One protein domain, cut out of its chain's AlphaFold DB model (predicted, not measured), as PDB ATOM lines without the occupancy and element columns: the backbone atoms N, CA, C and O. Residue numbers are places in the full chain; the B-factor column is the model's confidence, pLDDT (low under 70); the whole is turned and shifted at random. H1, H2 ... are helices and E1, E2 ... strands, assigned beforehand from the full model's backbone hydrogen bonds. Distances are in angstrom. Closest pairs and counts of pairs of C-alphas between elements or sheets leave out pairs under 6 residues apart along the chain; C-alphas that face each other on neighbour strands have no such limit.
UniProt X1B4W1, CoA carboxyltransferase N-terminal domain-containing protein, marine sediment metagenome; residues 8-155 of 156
ATOM      1  N   THR A   8     361.191 284.850 121.029       97.56
ATOM      2  CA  THR A   8     360.511 283.881 120.168       97.56
ATOM      3  C   THR A   8     361.119 282.492 120.291       97.56
ATOM      4  O   THR A   8     362.340 282.356 120.361       97.56
ATOM      5  N   GLY A   9     360.277 281.464 120.249       97.31
ATOM      6  CA  GLY A   9     360.676 280.066 120.090       97.31
ATOM      7  C   GLY A   9     360.033 279.456 118.848       97.31
ATOM      8  O   GLY A   9     358.909 279.810 118.499       97.31
ATOM      9  N   ALA A  10     360.736 278.542 118.187       97.69
ATOM     10  CA  ALA A  10     360.202 277.772 117.070       97.69
ATOM     11  C   ALA A  10     360.623 276.312 117.206       97.69
ATOM     12  O   ALA A  10     361.810 276.022 117.392       97.69
ATOM     13  N   GLU A  11     359.651 275.416 117.127       98.00
ATOM     14  CA  GLU A  11     359.887 273.986 116.991       98.00
ATOM     15  C   GLU A  11     360.213 273.668 115.527       98.00
ATOM     16  O   GLU A  11     359.625 274.239 114.609       98.00
ATOM     17  N   ASP A  12     361.191 272.790 115.305       97.44
ATOM     18  CA  ASP A  12     361.625 272.386 113.968       97.44
ATOM     19  C   ASP A  12     361.244 270.927 113.726       97.44
ATOM     20  O   ASP A  12     361.896 270.005 114.229       97.44
ATOM     21  N   TYR A  13     360.198 270.714 112.929       96.62
ATOM     22  CA  TYR A  13     359.710 269.378 112.605       96.62
ATOM     23  C   TYR A  13     360.730 268.531 111.836       96.62
ATOM     24  O   TYR A  13     360.736 267.305 111.933       96.62
ATOM     25  N   THR A  14     361.650 269.150 111.092       97.25
ATOM     26  CA  THR A  14     362.677 268.408 110.346       97.25
ATOM     27  C   THR A  14     363.740 267.812 111.276       97.25
ATOM     28  O   THR A  14     364.359 266.795 110.952       97.25
ATOM     29  N   ALA A  15     363.890 268.371 112.480       96.19
ATOM     30  CA  ALA A  15     364.786 267.884 113.516       96.19
ATOM     31  C   ALA A  15     364.071 266.881 114.436       96.19
ATOM     32  O   ALA A  15     363.464 267.241 115.444       96.19
ATOM     33  N   MET A  16     364.167 265.589 114.102       95.94
ATOM     34  CA  MET A  16     363.563 264.500 114.890       95.94
ATOM     35  C   MET A  16     362.047 264.685 115.106       95.94
ATOM     36  O   MET A  16     361.555 264.506 116.224       95.94
ATOM     37  N   ALA A  17     361.317 265.064 114.050       95.62
ATOM     38  CA  ALA A  17     359.874 265.334 114.093       95.62
ATOM     39  C   ALA A  17     359.482 266.439 115.096       95.62
ATOM     40  O   ALA A  17     358.388 266.399 115.655       95.62
ATOM     41  N   GLY A  18     360.394 267.369 115.412       95.75
ATOM     42  CA  GLY A  18     360.157 268.427 116.399       95.75
ATOM     43  C   GLY A  18     359.911 267.901 117.814       95.75
ATOM     44  O   GLY A  18     359.393 268.622 118.664       95.75
ATOM     45  N   THR A  19     360.238 266.631 118.085       97.38
ATOM     46  CA  THR A  19     359.909 265.990 119.363       97.38
ATOM     47  C   THR A  19     360.558 266.717 120.538       97.38
ATOM     48  O   THR A  19     361.713 267.156 120.480       97.38
ATOM     49  N   PHE A  20     359.801 266.844 121.619       97.50
ATOM     50  CA  PHE A  20     360.194 267.524 122.840       97.50
ATOM     51  C   PHE A  20     361.034 266.597 123.718       97.50
ATOM     52  O   PHE A  20     360.573 265.520 124.086       97.50
ATOM     53  N   GLY A  21     362.259 267.012 124.029       97.31
ATOM     54  CA  GLY A  21     363.196 266.293 124.895       97.31
ATOM     55  C   GLY A  21     363.843 267.223 125.922       97.31
ATOM     56  O   GLY A  21     363.547 268.418 125.968       97.31
ATOM     57  N   GLU A  22     364.780 266.702 126.703       97.75
ATOM     58  CA  GLU A  22     365.411 267.364 127.844       97.75
ATOM     59  C   GLU A  22     365.973 268.747 127.478       97.75
ATOM     60  O   GLU A  22     365.596 269.777 128.048       97.75
ATOM     61  N   TYR A  23     366.850 268.801 126.471       97.19
ATOM     62  CA  TYR A  23     367.467 270.055 126.031       97.19
ATOM     63  C   TYR A  23     366.491 270.990 125.316       97.19
ATOM     64  O   TYR A  23     366.684 272.208 125.350       97.19
ATOM     65  N   HIS A  24     365.434 270.451 124.701       97.38
ATOM     66  CA  HIS A  24     364.357 271.273 124.154       97.38
ATOM     67  C   HIS A  24     363.690 272.037 125.305       97.38
ATOM     68  O   HIS A  24     363.670 273.270 125.291       97.38
ATOM     69  N   GLY A  25     363.231 271.330 126.340       97.25
ATOM     70  CA  GLY A  25     362.569 271.963 127.476       97.25
ATOM     71  C   GLY A  25     363.476 272.900 128.269       97.25
ATOM     72  O   GLY A  25     363.013 273.961 128.687       97.25
ATOM     73  N   LYS A  26     364.780 272.607 128.392       98.00
ATOM     74  CA  LYS A  26     365.758 273.547 128.977       98.00
ATOM     75  C   LYS A  26     365.836 274.859 128.193       98.00
ATOM     76  O   LYS A  26     365.783 275.929 128.798       98.00
ATOM     77  N   LYS A  27     365.923 274.800 126.857       98.00
ATOM     78  CA  LYS A  27     365.946 276.002 126.003       98.00
ATOM     79  C   LYS A  27     364.651 276.803 126.120       98.00
ATOM     80  O   LYS A  27     364.710 278.020 126.278       98.00
ATOM     81  N   LEU A  28     363.506 276.122 126.060       97.50
ATOM     82  CA  LEU A  28     362.193 276.757 126.156       97.50
ATOM     83  C   LEU A  28     361.999 277.449 127.514       97.50
ATOM     84  O   LEU A  28     361.648 278.625 127.558       97.50
ATOM     85  N   SER A  29     362.292 276.746 128.610       98.00
ATOM     86  CA  SER A  29     362.175 277.281 129.973       98.00
ATOM     87  C   SER A  29     363.102 278.478 130.186       98.00
ATOM     88  O   SER A  29     362.668 279.507 130.692       98.00
ATOM     89  N   HIS A  30     364.354 278.392 129.719       98.31
ATOM     90  CA  HIS A  30     365.302 279.503 129.806       98.31
ATOM     91  C   HIS A  30     364.819 280.742 129.040       98.31
ATOM     92  O   HIS A  30     364.897 281.854 129.558       98.31
ATOM     93  N   ALA A  31     364.294 280.561 127.824       98.00
ATOM     94  CA  ALA A  31     363.768 281.658 127.019       98.00
ATOM     95  C   ALA A  31     362.541 282.320 127.673       98.00
ATOM     96  O   ALA A  31     362.452 283.548 127.703       98.00
ATOM     97  N   LEU A  32     361.630 281.519 128.234       97.25
ATOM     98  CA  LEU A  32     360.467 281.997 128.988       97.25
ATOM     99  C   LEU A  32     360.866 282.771 130.244       97.25
ATOM    100  O   LEU A  32     360.360 283.869 130.472       97.25
ATOM    101  N   ASP A  33     361.781 282.226 131.046       97.88
ATOM    102  CA  ASP A  33     362.256 282.881 132.264       97.88
ATOM    103  C   ASP A  33     362.954 284.204 131.927       97.88
ATOM    104  O   ASP A  33     362.670 285.228 132.549       97.88
ATOM    105  N   PHE A  34     363.779 284.222 130.874       97.62
ATOM    106  CA  PHE A  34     364.420 285.438 130.380       97.62
ATOM    107  C   PHE A  34     363.402 286.490 129.911       97.62
ATOM    108  O   PHE A  34     363.552 287.675 130.222       97.62
ATOM    109  N   ALA A  35     362.363 286.077 129.178       97.62
ATOM    110  CA  ALA A  35     361.292 286.967 128.736       97.62
ATOM    111  C   ALA A  35     360.555 287.571 129.941       97.62
ATOM    112  O   ALA A  35     360.409 288.791 130.039       97.62
ATOM    113  N   LYS A  36     360.181 286.729 130.912       96.81
ATOM    114  CA  LYS A  36     359.513 287.123 132.158       96.81
ATOM    115  C   LYS A  36     360.355 288.114 132.967       96.81
ATOM    116  O   LYS A  36     359.840 289.153 133.369       96.81
ATOM    117  N   ASP A  37     361.641 287.838 133.167       96.44
ATOM    118  CA  ASP A  37     362.540 288.681 133.970       96.44
ATOM    119  C   ASP A  37     362.817 290.052 133.324       96.44
ATOM    120  O   ASP A  37     363.184 291.018 134.002       96.44
ATOM    121  N   ASN A  38     362.608 290.167 132.010       96.25
ATOM    122  CA  ASN A  38     362.707 291.431 131.281       96.25
ATOM    123  C   ASN A  38     361.355 292.106 131.013       96.25
ATOM    124  O   ASN A  38     361.344 293.244 130.543       96.25
ATOM    125  N   GLY A  39     360.237 291.459 131.348       96.19
ATOM    126  CA  GLY A  39     358.896 291.962 131.048       96.19
ATOM    127  C   GLY A  39     358.594 291.989 129.546       96.19
ATOM    128  O   GLY A  39     357.885 292.876 129.078       96.19
ATOM    129  N   TRP A  40     359.180 291.069 128.780       97.81
ATOM    130  CA  TRP A  40     359.034 290.986 127.327       97.81
ATOM    131  C   TRP A  40     358.014 289.912 126.940       97.81
ATOM    132  O   TRP A  40     358.003 288.849 127.562       97.81
ATOM    133  N   PRO A  41     357.174 290.137 125.912       97.75
ATOM    134  CA  PRO A  41     356.290 289.101 125.393       97.75
ATOM    135  C   PRO A  41     357.063 287.877 124.897       97.75
ATOM    136  O   PRO A  41     358.212 287.980 124.454       97.75
ATOM    137  N   PHE A  42     356.391 286.729 124.919       98.12
ATOM    138  CA  PHE A  42     356.917 285.467 124.419       98.12
ATOM    139  C   PHE A  42     355.989 284.877 123.354       98.12
ATOM    140  O   PHE A  42     354.801 284.669 123.610       98.12
ATOM    141  N   VAL A  43     356.527 284.608 122.163       98.31
ATOM    142  CA  VAL A  43     355.784 284.025 121.031       98.31
ATOM    143  C   VAL A  43     356.388 282.673 120.659       98.31
ATOM    144  O   VAL A  43     357.588 282.588 120.400       98.31
ATOM    145  N   THR A  44     355.577 281.620 120.585       97.75
ATOM    146  CA  THR A  44     356.029 280.284 120.159       97.75
ATOM    147  C   THR A  44     355.384 279.838 118.865       97.75
ATOM    148  O   THR A  44     354.211 280.102 118.624       97.75
ATOM    149  N   MET A  45     356.155 279.144 118.033       97.94
ATOM    150  CA  MET A  45     355.683 278.416 116.860       97.94
ATOM    151  C   MET A  45     355.802 276.923 117.142       97.94
ATOM    152  O   MET A  45     356.907 276.428 117.358       97.94
ATOM    153  N   ASN A  46     354.659 276.245 117.182       97.56
ATOM    154  CA  ASN A  46     354.519 274.858 117.607       97.56
ATOM    155  C   ASN A  46     354.309 273.967 116.383       97.56
ATOM    156  O   ASN A  46     353.380 274.192 115.595       97.56
ATOM    157  N   ASP A  47     355.175 272.973 116.262       97.00
ATOM    158  CA  ASP A  47     355.236 271.982 115.196       97.00
ATOM    159  C   ASP A  47     356.057 270.777 115.698       97.00
ATOM    160  O   ASP A  47     357.272 270.672 115.504       97.00
ATOM    161  N   SER A  48     355.388 269.892 116.438       96.12
ATOM    162  CA  SER A  48     355.995 268.806 117.198       96.12
ATOM    163  C   SER A  48     355.178 267.514 117.171       96.12
ATOM    164  O   SER A  48     353.981 267.462 117.460       96.12
ATOM    165  N   GLY A  49     355.882 266.404 116.949       93.88
ATOM    166  CA  GLY A  49     355.369 265.047 117.124       93.88
ATOM    167  C   GLY A  49     355.110 264.633 118.580       93.88
ATOM    168  O   GLY A  49     354.682 263.502 118.808       93.88
ATOM    169  N   GLY A  50     355.357 265.504 119.565       94.94
ATOM    170  CA  GLY A  50     355.131 265.231 120.984       94.94
ATOM    171  C   GLY A  50     356.402 264.826 121.732       94.94
ATOM    172  O   GLY A  50     357.497 265.297 121.440       94.94
ATOM    173  N   ALA A  51     356.268 263.962 122.739       96.38
ATOM    174  CA  ALA A  51     357.383 263.534 123.585       96.38
ATOM    175  C   ALA A  51     358.453 262.749 122.803       96.38
ATOM    176  O   ALA A  51     358.145 261.799 122.082       96.38
ATOM    177  N   ARG A  52     359.729 263.082 123.014       96.75
ATOM    178  CA  ARG A  52     360.866 262.300 122.528       96.75
ATOM    179  C   ARG A  52     361.061 261.075 123.413       96.75
ATOM    180  O   ARG A  52     361.716 261.124 124.453       96.75
ATOM    181  N   LEU A  53     360.454 259.968 122.998       94.38
ATOM    182  CA  LEU A  53     360.384 258.732 123.782       94.38
ATOM    183  C   LEU A  53     361.758 258.136 124.114       94.38
ATOM    184  O   LEU A  53     361.909 257.485 125.142       94.38
ATOM    185  N   GLN A  54     362.761 258.376 123.271       96.50
ATOM    186  CA  GLN A  54     364.121 257.864 123.441       96.50
ATOM    187  C   GLN A  54     364.828 258.453 124.668       96.50
ATOM    188  O   GLN A  54     365.703 257.800 125.226       96.50
ATOM    189  N   GLU A  55     364.439 259.659 125.095       96.88
ATOM    190  CA  GLU A  55     364.988 260.332 126.281       96.88
ATOM    191  C   GLU A  55     364.202 259.992 127.565       96.88
ATOM    192  O   GLU A  55     364.570 260.404 128.660       96.88
ATOM    193  N   GLY A  56     363.130 259.196 127.468       95.75
ATOM    194  CA  GLY A  56     362.448 258.622 128.627       95.75
ATOM    195  C   GLY A  56     361.931 259.658 129.632       95.75
ATOM    196  O   GLY A  56     361.134 260.532 129.289       95.75
ATOM    197  N   MET A  57     362.336 259.516 130.897       96.38
ATOM    198  CA  MET A  57     361.866 260.370 131.995       96.38
ATOM    199  C   MET A  57     362.360 261.813 131.879       96.38
ATOM    200  O   MET A  57     361.640 262.720 132.293       96.38
ATOM    201  N   ASP A  58     363.513 262.039 131.248       97.44
ATOM    202  CA  ASP A  58     364.087 263.379 131.081       97.44
ATOM    203  C   ASP A  58     363.169 264.264 130.213       97.44
ATOM    204  O   ASP A  58     362.997 265.466 130.448       97.44
ATOM    205  N   THR A  59     362.461 263.656 129.255       96.31
ATOM    206  CA  THR A  59     361.395 264.322 128.493       96.31
ATOM    207  C   THR A  59     360.231 264.759 129.391       96.31
ATOM    208  O   THR A  59     359.709 265.860 129.242       96.31
ATOM    209  N   LEU A  60     359.804 263.923 130.339       96.00
ATOM    210  CA  LEU A  60     358.686 264.254 131.232       96.00
ATOM    211  C   LEU A  60     359.066 265.330 132.252       96.00
ATOM    212  O   LEU A  60     358.270 266.227 132.533       96.00
ATOM    213  N   GLU A  61     360.285 265.273 132.780       97.69
ATOM    214  CA  GLU A  61     360.806 266.305 133.672       97.69
ATOM    215  C   GLU A  61     360.927 267.654 132.950       97.69
ATOM    216  O   GLU A  61     360.497 268.690 133.464       97.69
ATOM    217  N   SER A  62     361.427 267.648 131.715       97.00
ATOM    218  CA  SER A  62     361.566 268.873 130.929       97.00
ATOM    219  C   SER A  62     360.225 269.508 130.545       97.00
ATOM    220  O   SER A  62     360.132 270.739 130.506       97.00
ATOM    221  N   TYR A  63     359.161 268.715 130.358       97.00
ATOM    222  CA  TYR A  63     357.791 269.237 130.288       97.00
ATOM    223  C   TYR A  63     357.408 269.984 131.566       97.00
ATOM    224  O   TYR A  63     356.890 271.099 131.499       97.00
ATOM    225  N   ALA A  64     357.683 269.396 132.733       97.06
ATOM    226  CA  ALA A  64     357.360 270.014 134.014       97.06
ATOM    227  C   ALA A  64     358.088 271.355 134.200       97.06
ATOM    228  O   ALA A  64     357.475 272.322 134.661       97.06
ATOM    229  N   TRP A  65     359.359 271.449 133.796       97.50
ATOM    230  CA  TRP A  65     360.099 272.715 133.802       97.50
ATOM    231  C   TRP A  65     359.445 273.765 132.897       97.50
ATOM    232  O   TRP A  65     359.146 274.867 133.362       97.50
ATOM    233  N   ALA A  66     359.130 273.406 131.649       96.81
ATOM    234  CA  ALA A  66     358.528 274.333 130.693       96.81
ATOM    235  C   ALA A  66     357.134 274.805 131.132       96.81
ATOM    236  O   ALA A  66     356.812 275.990 131.032       96.81
ATOM    237  N   PHE A  67     356.297 273.902 131.648       97.38
ATOM    238  CA  PHE A  67     354.972 274.253 132.167       97.38
ATOM    239  C   PHE A  67     355.072 275.136 133.406       97.38
ATOM    240  O   PHE A  67     354.330 276.111 133.520       97.38
ATOM    241  N   ARG A  68     356.020 274.861 134.307       97.94
ATOM    242  CA  ARG A  68     356.269 275.712 135.473       97.94
ATOM    243  C   ARG A  68     356.659 277.131 135.056       97.94
ATOM    244  O   ARG A  68     356.086 278.074 135.596       97.94
ATOM    245  N   SER A  69     357.576 277.296 134.103       97.75
ATOM    246  CA  SER A  69     357.965 278.627 133.615       97.75
ATOM    247  C   SER A  69     356.790 279.376 132.972       97.75
ATOM    248  O   SER A  69     356.591 280.550 133.273       97.75
ATOM    249  N   GLN A  70     355.943 278.702 132.183       97.12
ATOM    250  CA  GLN A  70     354.728 279.312 131.610       97.12
ATOM    251  C   GLN A  70     353.723 279.757 132.673       97.12
ATOM    252  O   GLN A  70     353.194 280.867 132.598       97.12
ATOM    253  N   ILE A  71     353.485 278.918 133.689       97.94
ATOM    254  CA  ILE A  71     352.599 279.250 134.814       97.94
ATOM    255  C   ILE A  71     353.124 280.485 135.541       97.94
ATOM    256  O   ILE A  71     352.361 281.408 135.810       97.94
ATOM    257  N   LEU A  72     354.426 280.528 135.829       97.88
ATOM    258  CA  LEU A  72     355.047 281.658 136.517       97.88
ATOM    259  C   LEU A  72     355.079 282.935 135.669       97.88
ATOM    260  O   LEU A  72     355.139 284.020 136.236       97.88
ATOM    261  N   ALA A  73     355.051 282.825 134.342       97.19
ATOM    262  CA  ALA A  73     354.956 283.958 133.426       97.19
ATOM    263  C   ALA A  73     353.503 284.414 133.165       97.19
ATOM    264  O   ALA A  73     353.290 285.509 132.637       97.19
ATOM    265  N   SER A  74     352.500 283.598 133.514       96.44
ATOM    266  CA  SER A  74     351.087 283.859 133.216       96.44
ATOM    267  C   SER A  74     350.586 285.103 133.949       96.44
ATOM    268  O   SER A  74     350.767 285.248 135.156       96.44
ATOM    269  N   GLY A  75     349.989 286.034 133.201       93.00
ATOM    270  CA  GLY A  75     349.561 287.336 133.720       93.00
ATOM    271  C   GLY A  75     350.695 288.336 133.991       93.00
ATOM    272  O   GLY A  75     350.402 289.469 134.369       93.00
ATOM    273  N   ILE A  76     351.964 287.955 133.784       96.44
ATOM    274  CA  ILE A  76     353.130 288.847 133.909       96.44
ATOM    275  C   ILE A  76     353.569 289.360 132.537       96.44
ATOM    276  O   ILE A  76     353.753 290.563 132.360       96.44
ATOM    277  N   ILE A  77     353.722 288.457 131.567       97.25
ATOM    278  CA  ILE A  77     354.040 288.791 130.174       97.25
ATOM    279  C   ILE A  77     353.003 288.172 129.232       97.25
ATOM    280  O   ILE A  77     352.489 287.097 129.544       97.25
ATOM    281  N   PRO A  78     352.713 288.792 128.074       97.62
ATOM    282  CA  PRO A  78     351.887 288.158 127.056       97.62
ATOM    283  C   PRO A  78     352.577 286.907 126.507       97.62
ATOM    284  O   PRO A  78     353.699 286.983 125.999       97.62
ATOM    285  N   GLN A  79     351.892 285.773 126.581       97.88
ATOM    286  CA  GLN A  79     352.312 284.500 126.011       97.88
ATOM    287  C   GLN A  79     351.408 284.164 124.824       97.88
ATOM    288  O   GLN A  79     350.197 284.006 124.975       97.88
ATOM    289  N   ILE A  80     351.991 284.052 123.632       97.50
ATOM    290  CA  ILE A  80     351.262 283.814 122.383       97.50
ATOM    291  C   ILE A  80     351.781 282.533 121.741       97.50
ATOM    292  O   ILE A  80     352.986 282.341 121.601       97.50
ATOM    293  N   SER A  81     350.855 281.685 121.316       97.00
ATOM    294  CA  SER A  81     351.132 280.414 120.670       97.00
ATOM    295  C   SER A  81     350.632 280.405 119.235       97.00
ATOM    296  O   SER A  81     349.466 280.711 118.977       97.00
ATOM    297  N   LEU A  82     351.493 280.018 118.304       97.31
ATOM    298  CA  LEU A  82     351.173 279.769 116.906       97.31
ATOM    299  C   LEU A  82     351.247 278.259 116.683       97.31
ATOM    300  O   LEU A  82     352.324 277.673 116.732       97.31
ATOM    301  N   LEU A  83     350.113 277.606 116.467       96.06
ATOM    302  CA  LEU A  83     350.041 276.185 116.152       96.06
ATOM    303  C   LEU A  83     350.127 276.014 114.634       96.06
ATOM    304  O   LEU A  83     349.147 276.225 113.908       96.06
ATOM    305  N   MET A  84     351.330 275.695 114.165       95.75
ATOM    306  CA  MET A  84     351.693 275.669 112.746       95.75
ATOM    307  C   MET A  84     351.760 274.250 112.173       95.75
ATOM    308  O   MET A  84     351.592 274.089 110.964       95.75
ATOM    309  N   GLY A  85     351.915 273.246 113.035       95.44
ATOM    310  CA  GLY A  85     351.921 271.830 112.681       95.44
ATOM    311  C   GLY A  85     351.198 270.954 113.712       95.44
ATOM    312  O   GLY A  85     350.389 271.462 114.503       95.44
ATOM    313  N   PRO A  86     351.446 269.630 113.726       94.94
ATOM    314  CA  PRO A  86     350.978 268.764 114.800       94.94
ATOM    315  C   PRO A  86     351.538 269.202 116.159       94.94
ATOM    316  O   PRO A  86     352.652 269.694 116.265       94.94
ATOM    317  N   CYS A  87     350.754 269.008 117.211       95.44
ATOM    318  CA  CYS A  87     351.135 269.220 118.599       95.44
ATOM    319  C   CYS A  87     350.288 268.279 119.462       95.44
ATOM    320  O   CYS A  87     349.189 268.616 119.907       95.44
ATOM    321  N   LEU A  88     350.756 267.037 119.608       91.81
ATOM    322  CA  LEU A  88     349.971 265.949 120.193       91.81
ATOM    323  C   LEU A  88     350.542 265.452 121.529       91.81
ATOM    324  O   LEU A  88     351.722 265.622 121.842       91.81
ATOM    325  N   GLY A  89     349.697 264.794 122.323       92.56
ATOM    326  CA  GLY A  89     350.087 264.202 123.599       92.56
ATOM    327  C   GLY A  89     350.432 265.257 124.647       92.56
ATOM    328  O   GLY A  89     349.704 266.232 124.819       92.56
ATOM    329  N   GLY A  90     351.549 265.062 125.354       90.94
ATOM    330  CA  GLY A  90     352.015 265.997 126.383       90.94
ATOM    331  C   GLY A  90     352.289 267.407 125.850       90.94
ATOM    332  O   GLY A  90     352.014 268.378 126.553       90.94
ATOM    333  N   GLN A  91     352.737 267.536 124.595       94.38
ATOM    334  CA  GLN A  91     353.053 268.837 124.001       94.38
ATOM    335  C   GLN A  91     351.823 269.728 123.870       94.38
ATOM    336  O   GLN A  91     351.948 270.934 124.036       94.38
ATOM    337  N   ALA A  92     350.627 269.157 123.687       94.50
ATOM    338  CA  ALA A  92     349.386 269.915 123.532       94.50
ATOM    339  C   ALA A  92     349.044 270.807 124.744       94.50
ATOM    340  O   ALA A  92     348.290 271.771 124.607       94.50
ATOM    341  N   TYR A  93     349.606 270.529 125.929       94.00
ATOM    342  CA  TYR A  93     349.441 271.404 127.091       94.00
ATOM    343  C   TYR A  93     350.206 272.726 126.957       94.00
ATOM    344  O   TYR A  93     349.738 273.741 127.463       94.00
ATOM    345  N   HIS A  94     351.341 272.754 126.252       92.69
ATOM    346  CA  HIS A  94     352.111 273.982 126.045       92.69
ATOM    347  C   HIS A  94     351.278 275.100 125.381       92.69
ATOM    348  O   HIS A  94     351.073 276.131 126.021       92.69
ATOM    349  N   PRO A  95     350.728 274.926 124.164       92.88
ATOM    350  CA  PRO A  95     349.996 275.988 123.481       92.88
ATOM    351  C   PRO A  95     348.706 276.408 124.199       92.88
ATOM    352  O   PRO A  95     348.337 277.581 124.169       92.88
ATOM    353  N   VAL A  96     348.010 275.482 124.874       90.62
ATOM    354  CA  VAL A  96     346.719 275.775 125.533       90.62
ATOM    355  C   VAL A  96     346.862 276.586 126.829       90.62
ATOM    356  O   VAL A  96     345.902 277.220 127.289       90.62
ATOM    357  N   MET A  97     348.053 276.550 127.433       90.81
ATOM    358  CA  MET A  97     348.378 277.271 128.664       90.81
ATOM    359  C   MET A  97     348.703 278.748 128.430       90.81
ATOM    360  O   MET A  97     348.650 279.529 129.379       90.81
ATOM    361  N   GLN A  98     349.001 279.135 127.190       94.25
ATOM    362  CA  GLN A  98     349.321 280.510 126.818       94.25
ATOM    363  C   GLN A  98     348.051 281.379 126.705       94.25
ATOM    364  O   GLN A  98     346.919 280.878 126.709       94.25
ATOM    365  N   ASP A  99     348.225 282.702 126.639       94.75
ATOM    366  CA  ASP A  99     347.113 283.663 126.651       94.75
ATOM    367  C   ASP A  99     346.325 283.635 125.337       94.75
ATOM    368  O   ASP A  99     345.092 283.704 125.339       94.75
ATOM    369  N   PHE A 100     347.038 283.490 124.217       93.50
ATOM    370  CA  PHE A 100     346.461 283.369 122.882       93.50
ATOM    371  C   PHE A 100     346.992 282.132 122.171       93.50
ATOM    372  O   PHE A 100     348.197 281.894 122.150       93.50
ATOM    373  N   LEU A 101     346.087 281.395 121.529       93.12
ATOM    374  CA  LEU A 101     346.402 280.281 120.643       93.12
ATOM    375  C   LEU A 101     345.852 280.583 119.249       93.12
ATOM    376  O   LEU A 101     344.643 280.748 119.072       93.12
ATOM    377  N   ILE A 102     346.753 280.648 118.274       94.25
ATOM    378  CA  ILE A 102     346.452 280.871 116.863       94.25
ATOM    379  C   ILE A 102     346.725 279.578 116.112       94.25
ATOM    380  O   ILE A 102     347.872 279.162 115.984       94.25
ATOM    381  N   GLN A 103     345.671 278.937 115.614       93.62
ATOM    382  CA  GLN A 103     345.771 277.677 114.882       93.62
ATOM    383  C   GLN A 103     345.704 277.911 113.377       93.62
ATOM    384  O   GLN A 103     344.772 278.541 112.871       93.62
ATOM    385  N   THR A 104     346.684 277.364 112.663       93.62
ATOM    386  CA  THR A 104     346.680 277.309 111.199       93.62
ATOM    387  C   THR A 104     345.633 276.306 110.715       93.62
ATOM    388  O   THR A 104     345.545 275.186 111.213       93.62
ATOM    389  N   ARG A 105     344.804 276.714 109.745       89.88
ATOM    390  CA  ARG A 105     343.588 275.974 109.363       89.88
ATOM    391  C   ARG A 105     343.847 274.550 108.867       89.88
ATOM    392  O   ARG A 105     343.036 273.677 109.139       89.88
ATOM    393  N   HIS A 106     344.912 274.344 108.100       89.31
ATOM    394  CA  HIS A 106     345.131 273.101 107.350       89.31
ATOM    395  C   HIS A 106     346.301 272.259 107.861       89.31
ATOM    396  O   HIS A 106     346.467 271.124 107.426       89.31
ATOM    397  N   THR A 107     347.129 272.819 108.740       93.25
ATOM    398  CA  THR A 107     348.370 272.181 109.201       93.25
ATOM    399  C   THR A 107     348.457 272.092 110.719       93.25
ATOM    400  O   THR A 107     349.117 271.194 111.233       93.25
ATOM    401  N   GLY A 108     347.771 272.974 111.448       93.81
ATOM    402  CA  GLY A 108     347.751 272.964 112.899       93.81
ATOM    403  C   GLY A 108     346.826 271.875 113.426       93.81
ATOM    404  O   GLY A 108     345.615 271.956 113.225       93.81
ATOM    405  N   PHE A 109     347.375 270.910 114.161       94.38
ATOM    406  CA  PHE A 109     346.600 269.864 114.835       94.38
ATOM    407  C   PHE A 109     346.998 269.792 116.301       94.38
ATOM    408  O   PHE A 109     348.181 269.720 116.608       94.38
ATOM    409  N   MET A 110     346.031 269.769 117.212       94.75
ATOM    410  CA  MET A 110     346.312 269.673 118.648       94.75
ATOM    411  C   MET A 110     345.382 268.673 119.330       94.75
ATOM    412  O   MET A 110     344.199 268.601 119.024       94.75
ATOM    413  N   GLY A 111     345.912 267.868 120.246       92.81
ATOM    414  CA  GLY A 111     345.110 266.857 120.927       92.81
ATOM    415  C   GLY A 111     345.934 265.936 121.813       92.81
ATOM    416  O   GLY A 111     347.107 265.690 121.559       92.81
ATOM    417  N   ILE A 112     345.322 265.398 122.867       93.12
ATOM    418  CA  ILE A 112     346.015 264.505 123.810       93.12
ATOM    419  C   ILE A 112     346.213 263.102 123.222       93.12
ATOM    420  O   ILE A 112     347.222 262.454 123.487       93.12
ATOM    421  N   ALA A 113     345.271 262.636 122.405       91.19
ATOM    422  CA  ALA A 113     345.306 261.320 121.785       91.19
ATOM    423  C   ALA A 113     345.072 261.437 120.276       91.19
ATOM    424  O   ALA A 113     344.330 262.305 119.825       91.19
ATOM    425  N   GLY A 114     345.710 260.555 119.504       91.50
ATOM    426  CA  GLY A 114     345.532 260.493 118.054       91.50
ATOM    427  C   GLY A 114     344.404 259.543 117.620       91.50
ATOM    428  O   GLY A 114     343.953 258.713 118.414       91.50
ATOM    429  N   PRO A 115     344.014 259.569 116.332       94.06
ATOM    430  CA  PRO A 115     342.985 258.691 115.760       94.06
ATOM    431  C   PRO A 115     343.155 257.195 116.057       94.06
ATOM    432  O   PRO A 115     342.190 256.496 116.353       94.06
ATOM    433  N   ALA A 116     344.396 256.696 116.033       93.75
ATOM    434  CA  ALA A 116     344.689 255.292 116.323       93.75
ATOM    435  C   ALA A 116     344.294 254.889 117.755       93.75
ATOM    436  O   ALA A 116     343.846 253.765 117.980       93.75
ATOM    437  N   PHE A 117     344.422 255.810 118.715       94.31
ATOM    438  CA  PHE A 117     344.009 255.585 120.098       94.31
ATOM    439  C   PHE A 117     342.482 255.522 120.210       94.31
ATOM    440  O   PHE A 117     341.957 254.601 120.828       94.31
ATOM    441  N   VAL A 118     341.775 256.446 119.547       95.25
ATOM    442  CA  VAL A 118     340.303 256.465 119.489       95.25
ATOM    443  C   VAL A 118     339.769 255.158 118.904       95.25
ATOM    444  O   VAL A 118     338.953 254.493 119.537       95.25
ATOM    445  N   LYS A 119     340.311 254.717 117.764       96.38
ATOM    446  CA  LYS A 119     339.925 253.447 117.136       96.38
ATOM    447  C   LYS A 119     340.183 252.244 118.037       96.38
ATOM    448  O   LYS A 119     339.340 251.360 118.135       96.38
ATOM    449  N   THR A 120     341.333 252.201 118.702       97.44
ATOM    450  CA  THR A 120     341.697 251.065 119.562       97.44
ATOM    451  C   THR A 120     340.821 250.994 120.813       97.44
ATOM    452  O   THR A 120     340.436 249.903 121.223       97.44
ATOM    453  N   GLN A 121     340.503 252.141 121.419       97.38
ATOM    454  CA  GLN A 121     339.818 252.187 122.710       97.38
ATOM    455  C   GLN A 121     338.289 252.245 122.591       97.38
ATOM    456  O   GLN A 121     337.596 251.716 123.457       97.38
ATOM    457  N   LEU A 122     337.771 252.900 121.549       95.38
ATOM    458  CA  LEU A 122     336.339 253.146 121.351       95.38
ATOM    459  C   LEU A 122     335.769 252.411 120.130       95.38
ATOM    460  O   LEU A 122     334.556 252.315 119.994       95.38
ATOM    461  N   GLY A 123     336.616 251.881 119.239       96.06
ATOM    462  CA  GLY A 123     336.176 251.262 117.983       96.06
ATOM    463  C   GLY A 123     335.719 252.266 116.918       96.06
ATOM    464  O   GLY A 123     335.294 251.857 115.840       96.06
ATOM    465  N   GLU A 124     335.811 253.565 117.200       95.69
ATOM    466  CA  GLU A 124     335.365 254.634 116.311       95.69
ATOM    467  C   GLU A 124     336.458 255.010 115.304       95.69
ATOM    468  O   GLU A 124     337.625 255.200 115.658       95.69
ATOM    469  N   GLU A 125     336.080 255.141 114.032       95.81
ATOM    470  CA  GLU A 125     336.959 255.690 113.003       95.81
ATOM    471  C   GLU A 125     336.728 257.196 112.880       95.81
ATOM    472  O   GLU A 125     335.658 257.642 112.480       95.81
ATOM    473  N   ILE A 126     337.756 257.971 113.217       95.00
ATOM    474  CA  ILE A 126     337.788 259.427 113.079       95.00
ATOM    475  C   ILE A 126     339.120 259.819 112.448       95.00
ATOM    476  O   ILE A 126     340.137 259.172 112.699       95.00
ATOM    477  N   ASN A 127     339.145 260.855 111.612       94.75
ATOM    478  CA  ASN A 127     340.402 261.356 111.050       94.75
ATOM    479  C   ASN A 127     341.014 262.477 111.917       94.75
ATOM    480  O   ASN A 127     340.391 262.983 112.849       94.75
ATOM    481  N   LEU A 128     342.265 262.853 111.634       92.06
ATOM    482  CA  LEU A 128     342.991 263.846 112.439       92.06
ATOM    483  C   LEU A 128     342.385 265.259 112.346       92.06
ATOM    484  O   LEU A 128     342.390 265.982 113.336       92.06
ATOM    485  N   GLU A 129     341.846 265.642 111.186       92.69
ATOM    486  CA  GLU A 129     341.191 266.945 110.980       92.69
ATOM    487  C   GLU A 129     339.903 267.056 111.803       92.69
ATOM    488  O   GLU A 129     339.657 268.073 112.448       92.69
ATOM    489  N   GLU A 130     339.098 265.997 111.830       92.62
ATOM    490  CA  GLU A 130     337.873 265.930 112.628       92.62
ATOM    491  C   GLU A 130     338.161 265.887 114.129       92.62
ATOM    492  O   GLU A 130     337.453 266.528 114.902       92.62
ATOM    493  N   LEU A 131     339.203 265.160 114.541       92.69
ATOM    494  CA  LEU A 131     339.554 264.992 115.951       92.69
ATOM    495  C   LEU A 131     340.266 266.217 116.545       92.69
ATOM    496  O   LEU A 131     340.005 266.594 117.685       92.69
ATOM    497  N   SER A 132     341.197 266.803 115.790       93.19
ATOM    498  CA  SER A 132     342.216 267.735 116.296       93.19
ATOM    499  C   SER A 132     342.445 268.951 115.393       93.19
ATOM    500  O   SER A 132     343.340 269.759 115.661       93.19
ATOM    501  N   GLY A 133     341.680 269.089 114.309       92.31
ATOM    502  CA  GLY A 133     341.757 270.233 113.407       92.31
ATOM    503  C   GLY A 133     341.077 271.475 113.976       92.31
ATOM    504  O   GLY A 133     340.494 271.480 115.064       92.31
ATOM    505  N   TYR A 134     341.133 272.569 113.221       90.06
ATOM    506  CA  TYR A 134     340.656 273.862 113.713       90.06
ATOM    507  C   TYR A 134     339.168 273.845 114.065       90.06
ATOM    508  O   TYR A 134     338.782 274.501 115.023       90.06
ATOM    509  N   LYS A 135     338.325 273.096 113.337       88.94
ATOM    510  CA  LYS A 135     336.880 273.020 113.615       88.94
ATOM    511  C   LYS A 135     336.574 272.381 114.966       88.94
ATOM    512  O   LYS A 135     335.578 272.751 115.573       88.94
ATOM    513  N   ALA A 136     337.419 271.458 115.425       88.88
ATOM    514  CA  ALA A 136     337.273 270.825 116.731       88.88
ATOM    515  C   ALA A 136     337.599 271.803 117.874       88.88
ATOM    516  O   ALA A 136     336.968 271.765 118.928       88.88
ATOM    517  N   HIS A 137     338.552 272.716 117.662       88.38
ATOM    518  CA  HIS A 137     338.962 273.714 118.663       88.38
ATOM    519  C   HIS A 137     338.234 275.053 118.538       88.38
ATOM    520  O   HIS A 137     338.251 275.876 119.454       88.38
ATOM    521  N   ALA A 138     337.620 275.297 117.387       79.06
ATOM    522  CA  ALA A 138     336.913 276.516 117.078       79.06
ATOM    523  C   ALA A 138     335.484 276.473 117.598       79.06
ATOM    524  O   ALA A 138     334.677 275.654 117.169       79.06
ATOM    525  N   VAL A 139     335.130 277.450 118.429       62.00
ATOM    526  CA  VAL A 139     333.726 277.778 118.681       62.00
ATOM    527  C   VAL A 139     333.346 278.955 117.799       62.00
ATOM    528  O   VAL A 139     334.028 279.979 117.775       62.00
ATOM    529  N   LYS A 140     332.243 278.818 117.063       48.78
ATOM    530  CA  LYS A 140     331.669 279.909 116.277       48.78
ATOM    531  C   LYS A 140     331.321 281.066 117.217       48.78
ATOM    532  O   LYS A 140     330.540 280.895 118.150       48.78
ATOM    533  N   PHE A 141     331.891 282.242 116.970       44.22
ATOM    534  CA  PHE A 141     331.511 283.451 117.693       44.22
ATOM    535  C   PHE A 141     330.154 283.944 117.170       44.22
ATOM    536  O   PHE A 141     330.052 284.388 116.027       44.22
ATOM    537  N   GLU A 142     329.105 283.845 117.990       41.25
ATOM    538  CA  GLU A 142     327.804 284.462 117.712       41.25
ATOM    539  C   GLU A 142     327.670 285.765 118.524       41.25
ATOM    540  O   GLU A 142     327.741 285.700 119.759       41.25
ATOM    541  N   PRO A 143     327.470 286.936 117.875       44.53
ATOM    542  CA  PRO A 143     327.513 288.260 118.519       44.53
ATOM    543  C   PRO A 143     326.521 288.484 119.672       44.53
ATOM    544  O   PRO A 143     326.607 289.490 120.368       44.53
ATOM    545  N   THR A 144     325.561 287.581 119.867       42.62
ATOM    546  CA  THR A 144     324.508 287.662 120.888       42.62
ATOM    547  C   THR A 144     324.795 286.831 122.139       42.62
ATOM    548  O   THR A 144     324.070 286.956 123.126       42.62
ATOM    549  N   SER A 145     325.835 285.991 122.143       44.25
ATOM    550  CA  SER A 145     326.159 285.157 123.304       44.25
ATOM    551  C   SER A 145     327.168 285.863 124.215       44.25
ATOM    552  O   SER A 145     328.272 286.217 123.819       44.25
ATOM    553  N   ASN A 146     326.782 286.076 125.472       39.84
ATOM    554  CA  ASN A 146     327.525 286.819 126.497       39.84
ATOM    555  C   ASN A 146     328.765 286.051 127.033       39.84
ATOM    556  O   ASN A 146     329.091 286.105 128.219       39.84
ATOM    557  N   ASN A 147     329.422 285.250 126.189       41.66
ATOM    558  CA  ASN A 147     330.373 284.226 126.605       41.66
ATOM    559  C   ASN A 147     331.821 284.739 126.500       41.66
ATOM    560  O   ASN A 147     332.425 284.739 125.433       41.66
ATOM    561  N   ARG A 148     332.396 285.163 127.632       41.38
ATOM    562  CA  ARG A 148     333.797 285.619 127.764       41.38
ATOM    563  C   ARG A 148     334.813 284.462 127.786       41.38
ATOM    564  O   ARG A 148     335.694 284.441 128.643       41.38
ATOM    565  N   ARG A 149     334.677 283.450 126.926       39.22
ATOM    566  CA  ARG A 149     335.647 282.337 126.872       39.22
ATOM    567  C   ARG A 149     336.681 282.580 125.777       39.22
ATOM    568  O   ARG A 149     336.352 283.157 124.748       39.22
ATOM    569  N   LYS A 150     337.921 282.176 126.080       39.66
ATOM    570  CA  LYS A 150     339.165 282.355 125.314       39.66
ATOM    571  C   LYS A 150     338.933 282.438 123.798       39.66
ATOM    572  O   LYS A 150     338.351 281.535 123.205       39.66
ATOM    573  N   VAL A 151     339.405 283.527 123.196       40.19
ATOM    574  CA  VAL A 151     339.349 283.744 121.749       40.19
ATOM    575  C   VAL A 151     340.487 282.948 121.111       40.19
ATOM    576  O   VAL A 151     341.645 283.349 121.201       40.19
ATOM    577  N   SER A 152     340.165 281.828 120.466       47.88
ATOM    578  CA  SER A 152     341.052 281.221 119.470       47.88
ATOM    579  C   SER A 152     341.060 282.154 118.256       47.88
ATOM    580  O   SER A 152     340.049 282.281 117.567       47.88
ATOM    581  N   VAL A 153     342.147 282.896 118.045       50.84
ATOM    582  CA  VAL A 153     342.262 283.849 116.927       50.84
ATOM    583  C   VAL A 153     342.764 283.085 115.704       50.84
ATOM    584  O   VAL A 153     343.789 282.419 115.770       50.84
ATOM    585  N   TYR A 154     342.045 283.148 114.584       52.75
ATOM    586  CA  TYR A 154     342.404 282.413 113.366       52.75
ATOM    587  C   TYR A 154     343.341 283.239 112.485       52.75
ATOM    588  O   TYR A 154     343.025 284.383 112.160       52.75
ATOM    589  N   ALA A 155     344.450 282.638 112.052       42.12
ATOM    590  CA  ALA A 155     345.221 283.121 110.910       42.12
ATOM    591  C   ALA A 155     344.697 282.445 109.628       42.12
ATOM    592  O   ALA A 155     344.363 281.256 109.644       42.12
TER     593      ALA A 155
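This is residues 8 to 155 of the 156 residues of the protein "CoA carboxyltransferase N-terminal domain-containing protein" of marine sediment metagenome (UniProt X1B4W1). A twisted sheet of five parallel strands curls round the helix H3, and beside H3 the long helices H2 and H1 follow, side by side and running the same way, with H1 over the same face of the sheet as H3 and H2 bridging the two. Past the strand E5 the short helices H5 and H6 pack on the sheet's edge, H4 lies farther out beyond H5, and a tail from residue 138 to 155 loops outward, its residues 142 to 148 sticking out. The printed part has 148 residues, with six named helices and five named strands in the order E1 H1 E2 H2 E3 H3 E4 E5 H4 H5 H6; the class is mixed, helices and strands. The whole is compact, with a radius of gyration of the C-alphas of 15.8 A, and spans 45 by 43 by 24 A, only just flat.

E1, residues 8 to 10, is an edge strand of the branched sheet. H1, residues 22 to 38, is on the sheet at a height of 9.5 A and runs along the strands, at 9 degrees to E1 on the local plane; their closest C-alphas are those of Gly 9 and Leu 28, 7.1 A apart. E2, residues 42 to 48, is the parallel neighbour of E1, with N 9 and O 43 at 2.9 A. H2, residues 57 to 73, is not on the sheet, but only just, with 4 pairs of C-alphas within 10 A. It touches H1 at a shallow tilt of 12 degrees, the same way, closest at the C-alphas of Gly 25 and Ser 62, 4.7 A. E3, residues 79 to 88, bends by 104 degrees at residue 85 and has E2 on one side, parallel, with N 82 and O 44 at 2.7 A. H3, residues 89 to 97, touches H2 at a shallow tilt of 7 degrees, the same way, closest at the C-alphas of Phe 67 and His 94, 6.8 A; H1 and H3 are apart. On the other side of E3 are E4, residues 100 to 103, with N 102 and O 81 at 2.8 A, and E5, residues 109 to 111, with N 87 and O 109 at 2.7 A, both parallel to E3. E1, H1, E2, then E2, H2, E3, then E3, H3, E4 are strand-helix-strand units, two parallel neighbour strands with a helix between, each with a right-handed crossover. H4, residues 115 to 122, is not on the sheet; it is close to but not clearly touching H5, residues 128 to 132, with the C-alphas of Pro 115 and Leu 128 at 6.1 A. H5 is on the sheet, over none of its strands, and its closest C-alpha pair with E5 is Ser 132 and Phe 109, 5.1 A. H6, residues 134 to 137, only grazes the sheet, and H5 and H6 touch only at the corner, only just, with 3 pairs of C-alphas within 8 A. Every O i to N i+4 pair is within hydrogen-bond range in H1, H2, H4 and H5; H3 has 1 of 5, beside 4 of 6 O i to N i+3 pairs, and H6 is too short for an i+4 pair.

E1 begins at C-alpha 8, (360.511, 283.881, 120.168). H1 is 24.5 A long, E2 18.2 A, H2 24.6 A, E3 19.6 A and H3 14.1 A. E3 begins at C-alpha 79, (352.312, 284.500, 126.011), and H6 ends at C-alpha 137, (338.962, 273.714, 118.663).

The two C-alphas farthest apart, those of Asn 38 and Gly 123, are 49.9 A apart. The printed part has no cut. The link from E1 to H1, with 11 residues, is long. The mean pLDDT of the printed part is 89.6, and residues 139 to 155 are under 70.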